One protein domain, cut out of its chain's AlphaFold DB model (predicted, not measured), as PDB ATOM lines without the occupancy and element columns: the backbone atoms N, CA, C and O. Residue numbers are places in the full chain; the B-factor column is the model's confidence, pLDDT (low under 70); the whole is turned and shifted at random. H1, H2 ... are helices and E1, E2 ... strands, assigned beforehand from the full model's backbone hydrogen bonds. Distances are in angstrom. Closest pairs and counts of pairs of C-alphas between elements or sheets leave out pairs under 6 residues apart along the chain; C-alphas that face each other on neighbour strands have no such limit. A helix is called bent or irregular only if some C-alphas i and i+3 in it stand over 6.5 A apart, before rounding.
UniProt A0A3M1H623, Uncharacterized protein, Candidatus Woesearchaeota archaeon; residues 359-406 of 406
ATOM      1  N   VAL A 359     -23.980 -37.883  28.497       52.47
ATOM      2  CA  VAL A 359     -24.436 -37.252  29.752       52.47
ATOM      3  C   VAL A 359     -24.597 -38.318  30.839       52.47
ATOM      4  O   VAL A 359     -25.039 -39.433  30.558       52.47
ATOM      5  N   CYS A 360     -24.215 -37.996  32.079       53.19
ATOM      6  CA  CYS A 360     -24.352 -38.891  33.228       53.19
ATOM      7  C   CYS A 360     -25.800 -38.908  33.746       53.19
ATOM      8  O   CYS A 360     -26.288 -37.902  34.260       53.19
ATOM      9  N   HIS A 361     -26.474 -40.055  33.665       54.09
ATOM     10  CA  HIS A 361     -27.806 -40.276  34.230       54.09
ATOM     11  C   HIS A 361     -27.800 -41.542  35.102       54.09
ATOM     12  O   HIS A 361     -27.375 -42.607  34.655       54.09
ATOM     13  N   ASP A 362     -28.194 -41.423  36.374       61.62
ATOM     14  CA  ASP A 362     -28.197 -42.504  37.384       61.62
ATOM     15  C   ASP A 362     -26.859 -43.243  37.602       61.62
ATOM     16  O   ASP A 362     -26.808 -44.369  38.116       61.62
ATOM     17  N   GLY A 363     -25.742 -42.585  37.289       59.19
ATOM     18  CA  GLY A 363     -24.408 -43.183  37.351       59.19
ATOM     19  C   GLY A 363     -24.031 -43.953  36.088       59.19
ATOM     20  O   GLY A 363     -23.161 -44.810  36.147       59.19
ATOM     21  N   ARG A 364     -24.670 -43.687  34.941       60.16
ATOM     22  CA  ARG A 364     -24.264 -44.229  33.636       60.16
ATOM     23  C   ARG A 364     -24.250 -43.146  32.563       60.16
ATOM     24  O   ARG A 364     -25.114 -42.278  32.535       60.16
ATOM     25  N   CYS A 365     -23.290 -43.229  31.649       63.56
ATOM     26  CA  CYS A 365     -23.183 -42.323  30.507       63.56
ATOM     27  C   CYS A 365     -24.146 -42.727  29.371       63.56
ATOM     28  O   CYS A 365     -24.102 -43.874  28.920       63.56
ATOM     29  N   ILE A 366     -24.988 -41.800  28.895       62.84
ATOM     30  CA  ILE A 366     -25.966 -42.015  27.806       62.84
ATOM     31  C   ILE A 366     -25.906 -40.899  26.742       62.84
ATOM     32  O   ILE A 366     -25.565 -39.764  27.055       62.84
ATOM     33  N   SER A 367     -26.234 -41.208  25.480       60.84
ATOM     34  CA  SER A 367     -26.320 -40.245  24.362       60.84
ATOM     35  C   SER A 367     -27.705 -39.579  24.313       60.84
ATOM     36  O   SER A 367     -28.705 -40.300  24.323       60.84
ATOM     37  N   GLU A 368     -27.806 -38.247  24.227       65.44
ATOM     38  CA  GLU A 368     -29.093 -37.534  24.360       65.44
ATOM     39  C   GLU A 368     -29.686 -37.000  23.039       65.44
ATOM     40  O   GLU A 368     -29.256 -35.983  22.502       65.44
ATOM     41  N   CYS A 369     -30.787 -37.608  22.583       71.12
ATOM     42  CA  CYS A 369     -31.719 -37.049  21.587       71.12
ATOM     43  C   CYS A 369     -32.284 -35.666  21.981       71.12
ATOM     44  O   CYS A 369     -32.489 -34.791  21.139       71.12
ATOM     45  N   THR A 370     -32.549 -35.462  23.271       62.78
ATOM     46  CA  THR A 370     -33.286 -34.309  23.806       62.78
ATOM     47  C   THR A 370     -32.488 -33.009  23.838       62.78
ATOM     48  O   THR A 370     -33.097 -31.945  23.808       62.78
ATOM     49  N   ARG A 371     -31.152 -33.053  23.864       62.94
ATOM     50  CA  ARG A 371     -30.337 -31.830  23.918       62.94
ATOM     51  C   ARG A 371     -30.077 -31.250  22.531       62.94
ATOM     52  O   ARG A 371     -30.350 -30.076  22.300       62.94
ATOM     53  N   ASP A 372     -29.616 -32.085  21.603       64.44
ATOM     54  CA  ASP A 372     -29.174 -31.619  20.283       64.44
ATOM     55  C   ASP A 372     -30.351 -31.454  19.300       64.44
ATOM     56  O   ASP A 372     -30.306 -30.613  18.400       64.44
ATOM     57  N   TYR A 373     -31.441 -32.208  19.500       69.50
ATOM     58  CA  TYR A 373     -32.627 -32.172  18.634       69.50
ATOM     59  C   TYR A 373     -33.931 -31.818  19.366       69.50
ATOM     60  O   TYR A 373     -34.941 -31.558  18.709       69.50
ATOM     61  N   GLY A 374     -33.939 -31.739  20.702       72.00
ATOM     62  CA  GLY A 374     -35.158 -31.412  21.455       72.00
ATOM     63  C   GLY A 374     -35.675 -30.000  21.184       72.00
ATOM     64  O   GLY A 374     -36.882 -29.809  21.056       72.00
ATOM     65  N   ALA A 375     -34.783 -29.027  20.961       72.94
ATOM     66  CA  ALA A 375     -35.167 -27.680  20.520       72.94
ATOM     67  C   ALA A 375     -35.848 -27.672  19.136       72.94
ATOM     68  O   ALA A 375     -36.595 -26.755  18.814       72.94
ATOM     69  N   GLN A 376     -35.613 -28.712  18.330       73.38
ATOM     70  CA  GLN A 376     -36.234 -28.912  17.020       73.38
ATOM     71  C   GLN A 376     -37.491 -29.796  17.106       73.38
ATOM     72  O   GLN A 376     -38.021 -30.190  16.073       73.38
ATOM     73  N   GLY A 377     -37.967 -30.124  18.312       81.50
ATOM     74  CA  GLY A 377     -39.182 -30.911  18.537       81.50
ATOM     75  C   GLY A 377     -38.997 -32.428  18.450       81.50
ATOM     76  O   GLY A 377     -39.988 -33.156  18.436       81.50
ATOM     77  N   PHE A 378     -37.760 -32.926  18.387       84.25
ATOM     78  CA  PHE A 378     -37.510 -34.365  18.394       84.25
ATOM     79  C   PHE A 378     -37.618 -34.932  19.811       84.25
ATOM     80  O   PHE A 378     -37.139 -34.339  20.778       84.25
ATOM     81  N   SER A 379     -38.203 -36.119  19.925       89.25
ATOM     82  CA  SER A 379     -38.249 -36.884  21.166       89.25
ATOM     83  C   SER A 379     -38.022 -38.370  20.901       89.25
ATOM     84  O   SER A 379     -38.185 -38.870  19.784       89.25
ATOM     85  N   CYS A 380     -37.590 -39.094  21.931       89.88
ATOM     86  CA  CYS A 380     -37.451 -40.540  21.844       89.88
ATOM     87  C   CYS A 380     -38.827 -41.197  21.826       89.88
ATOM     88  O   CYS A 380     -39.555 -41.148  22.814       89.88
ATOM     89  N   MET A 381     -39.165 -41.833  20.708       90.50
ATOM     90  CA  MET A 381     -40.443 -42.521  20.524       90.50
ATOM     91  C   MET A 381     -40.257 -43.840  19.761       90.50
ATOM     92  O   MET A 381     -39.209 -44.041  19.131       90.50
ATOM     93  N   PRO A 382     -41.248 -44.752  19.799       93.69
ATOM     94  CA  PRO A 382     -41.195 -45.990  19.036       93.69
ATOM     95  C   PRO A 382     -40.951 -45.710  17.554       93.69
ATOM     96  O   PRO A 382     -41.554 -44.798  16.981       93.69
ATOM     97  N   LYS A 383     -40.122 -46.535  16.902       86.56
ATOM     98  CA  LYS A 383     -39.767 -46.393  15.470       86.56
ATOM     99  C   LYS A 383     -40.980 -46.269  14.532       86.56
ATOM    100  O   LYS A 383     -40.856 -45.752  13.429       86.56
ATOM    101  N   THR A 384     -42.154 -46.731  14.961       88.56
ATOM    102  CA  THR A 384     -43.413 -46.697  14.203       88.56
ATOM    103  C   THR A 384     -44.164 -45.358  14.272       88.56
ATOM    104  O   THR A 384     -45.051 -45.110  13.446       88.56
ATOM    105  N   GLN A 385     -43.829 -44.485  15.227       85.56
ATOM    106  CA  GLN A 385     -44.602 -43.277  15.540       85.56
ATOM    107  C   GLN A 385     -44.003 -41.975  14.983       85.56
ATOM    108  O   GLN A 385     -44.709 -40.973  14.933       85.56
ATOM    109  N   GLY A 386     -42.760 -41.990  14.494       85.81
ATOM    110  CA  GLY A 386     -42.079 -40.801  13.972       85.81
ATOM    111  C   GLY A 386     -42.258 -40.552  12.470       85.81
ATOM    112  O   GLY A 386     -42.495 -41.484  11.697       85.81
ATOM    113  N   SER A 387     -42.124 -39.292  12.047       81.31
ATOM    114  CA  SER A 387     -42.097 -38.886  10.626       81.31
ATOM    115  C   SER A 387     -40.670 -38.788  10.065       81.31
ATOM    116  O   SER A 387     -40.423 -39.144   8.913       81.31
ATOM    117  N   LYS A 388     -39.709 -38.361  10.895       86.38
ATOM    118  CA  LYS A 388     -38.279 -38.264  10.573       86.38
ATOM    119  C   LYS A 388     -37.471 -38.676  11.796       86.38
ATOM    120  O   LYS A 388     -37.597 -38.039  12.837       86.38
ATOM    121  N   CYS A 389     -36.678 -39.738  11.676       86.31
ATOM    122  CA  CYS A 389     -36.003 -40.382  12.802       86.31
ATOM    123  C   CYS A 389     -34.488 -40.448  12.607       86.31
ATOM    124  O   CYS A 389     -34.016 -40.760  11.513       86.31
ATOM    125  N   VAL A 390     -33.742 -40.238  13.689       80.25
ATOM    126  CA  VAL A 390     -32.300 -40.472  13.776       80.25
ATOM    127  C   VAL A 390     -32.062 -41.674  14.708       80.25
ATOM    128  O   VAL A 390     -32.495 -41.647  15.868       80.25
ATOM    129  N   PRO A 391     -31.452 -42.769  14.218       82.88
ATOM    130  CA  PRO A 391     -31.233 -43.972  15.019       82.88
ATOM    131  C   PRO A 391     -30.125 -43.764  16.064       82.88
ATOM    132  O   PRO A 391     -29.283 -42.885  15.920       82.88
ATOM    133  N   ASN A 392     -30.101 -44.616  17.095       80.88
ATOM    134  CA  ASN A 392     -29.034 -44.704  18.109       80.88
ATOM    135  C   ASN A 392     -28.812 -43.464  18.997       80.88
ATOM    136  O   ASN A 392     -27.792 -43.384  19.667       80.88
ATOM    137  N   LEU A 393     -29.767 -42.532  19.043       79.94
ATOM    138  CA  LEU A 393     -29.724 -41.357  19.928       79.94
ATOM    139  C   LEU A 393     -30.661 -41.468  21.144       79.94
ATOM    140  O   LEU A 393     -30.819 -40.511  21.895       79.94
ATOM    141  N   CYS A 394     -31.309 -42.620  21.326       81.44
ATOM    142  CA  CYS A 394     -32.200 -42.893  22.453       81.44
ATOM    143  C   CYS A 394     -31.622 -43.997  23.347       81.44
ATOM    144  O   CYS A 394     -31.028 -44.929  22.799       81.44
ATOM    145  N   PRO A 395     -31.858 -43.953  24.676       75.69
ATOM    146  CA  PRO A 395     -31.368 -44.967  25.618       75.69
ATOM    147  C   PRO A 395     -31.735 -46.407  25.217       75.69
ATOM    148  O   PRO A 395     -30.913 -47.309  25.339       75.69
ATOM    149  N   ASP A 396     -32.922 -46.594  24.626       79.81
ATOM    150  CA  ASP A 396     -33.420 -47.879  24.117       79.81
ATOM    151  C   ASP A 396     -33.409 -47.937  22.580       79.81
ATOM    152  O   ASP A 396     -34.444 -48.119  21.933       79.81
ATOM    153  N   ALA A 397     -32.238 -47.783  21.957       80.12
ATOM    154  CA  ALA A 397     -32.092 -47.752  20.490       80.12
ATOM    155  C   ALA A 397     -32.663 -48.991  19.748       80.12
ATOM    156  O   ALA A 397     -32.927 -48.950  18.537       80.12
ATOM    157  N   ALA A 398     -32.882 -50.101  20.463       82.50
ATOM    158  CA  ALA A 398     -33.536 -51.293  19.931       82.50
ATOM    159  C   ALA A 398     -34.993 -51.013  19.514       82.50
ATOM    160  O   ALA A 398     -35.388 -51.349  18.392       82.50
ATOM    161  N   THR A 399     -35.764 -50.338  20.365       87.38
ATOM    162  CA  THR A 399     -37.211 -50.116  20.196       87.38
ATOM    163  C   THR A 399     -37.560 -48.671  19.842       87.38
ATOM    164  O   THR A 399     -38.543 -48.435  19.135       87.38
ATOM    165  N   ASN A 400     -36.718 -47.718  20.243       86.06
ATOM    166  CA  ASN A 400     -36.960 -46.287  20.102       86.06
ATOM    167  C   ASN A 400     -35.948 -45.620  19.161       86.06
ATOM    168  O   ASN A 400     -34.849 -46.118  18.900       86.06
ATOM    169  N   SER A 401     -36.332 -44.482  18.596       91.19
ATOM    170  CA  SER A 401     -35.448 -43.612  17.816       91.19
ATOM    171  C   SER A 401     -35.785 -42.153  18.096       91.19
ATOM    172  O   SER A 401     -36.890 -41.842  18.543       91.19
ATOM    173  N   CYS A 402     -34.811 -41.269  17.884       90.88
ATOM    174  CA  CYS A 402     -34.995 -39.841  18.094       90.88
ATOM    175  C   CYS A 402     -35.779 -39.298  16.910       90.88
ATOM    176  O   CYS A 402     -35.223 -39.190  15.816       90.88
ATOM    177  N   CYS A 403     -37.072 -39.044  17.081       88.62
ATOM    178  CA  CYS A 403     -37.953 -38.723  15.967       88.62
ATOM    179  C   CYS A 403     -38.754 -37.449  16.209       88.62
ATOM    180  O   CYS A 403     -39.079 -37.110  17.344       88.62
ATOM    181  N   LEU A 404     -39.141 -36.789  15.121       84.75
ATOM    182  CA  LEU A 404     -40.233 -35.821  15.142       84.75
ATOM    183  C   LEU A 404     -41.578 -36.553  15.269       84.75
ATOM    184  O   LEU A 404     -41.796 -37.513  14.513       84.75
ATOM    185  N   PRO A 405     -42.482 -36.112  16.166       86.12
ATOM    186  CA  PRO A 405     -43.851 -36.611  16.189       86.12
ATOM    187  C   PRO A 405     -44.532 -36.361  14.833       86.12
ATOM    188  O   PRO A 405     -44.179 -35.426  14.109       86.12
ATOM    189  N   LYS A 406     -45.447 -37.258  14.459       77.38
ATOM    190  CA  LYS A 406     -46.249 -37.143  13.233       77.38
ATOM    191  C   LYS A 406     -47.280 -36.029  13.303       77.38
ATOM    192  O   LYS A 406     -47.831 -35.814  14.405       77.38
TER     193      LYS A 406
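Overview. This is residues 359 to 406 of the 406 residues of an uncharacterized protein of Candidatus Woesearchaeota archaeon (UniProt A0A3M1H623). A small, strongly twisted sheet of three strands, E3, E5 and E4, makes the body, and a two-strand hairpin, E1 and E2, lies away from it at one end of the longest axis. The short helix H1 comes between the two in the chain and only grazes the larger sheet. The printed part has 48 residues, with elements in the order E1, E2, H1, E3, E4, E5; the sheets, E3 - E5 - E4 and E1 - E2, are antiparallel, and the class is mostly strand. The whole is compact, with a radius of gyration of the C-alphas of 10.4 A, and flat, spanning 33 by 23 by 13 A.

Along the chain. E1, residues 359 to 361, begins at C-alpha 359 (-24.436, -37.252, 29.752). E2 is residues 364 to 366. H1, residues 369 to 372, is neither bent nor irregular, but only just: C-alphas 369 and 372 are 6.1 A apart. E3, residues 379 to 382, and E4, residues 386 to 390, are each 9.8 A long. E5, residues 400 to 405, is 12.5 A long and ends at C-alpha 405 (-43.851, -36.611, 16.189).

Arrangement. E5 is the inner strand. Beside E3, N 379 and O 403 are 2.9 A apart, within hydrogen-bond range. E4 and E5 form a hairpin, with N 390 and O 402 at 2.8 A. H1 grazes this sheet with residues 369 to 371; the closest C-alphas of H1 and E5, Cys 369 and Cys 402, are 5.5 A apart. H1 is too short for an O i to N i+4 pair, and its one O i to N i+3 pair is not within range. In the hairpin of E1 and E2, N 361 and O 364 are 2.8 A apart. E1 and E2 are apart from E3, E4 and E5.

Size, cuts and confidence. The two C-alphas farthest apart, Gly 363 and Lys 406, the chain's last residue, are 33.1 A apart. The printed part has no cut and no long link. Mean pLDDT of the printed part is 76.8; residues 359 to 368 and 370 to 373 are under 70.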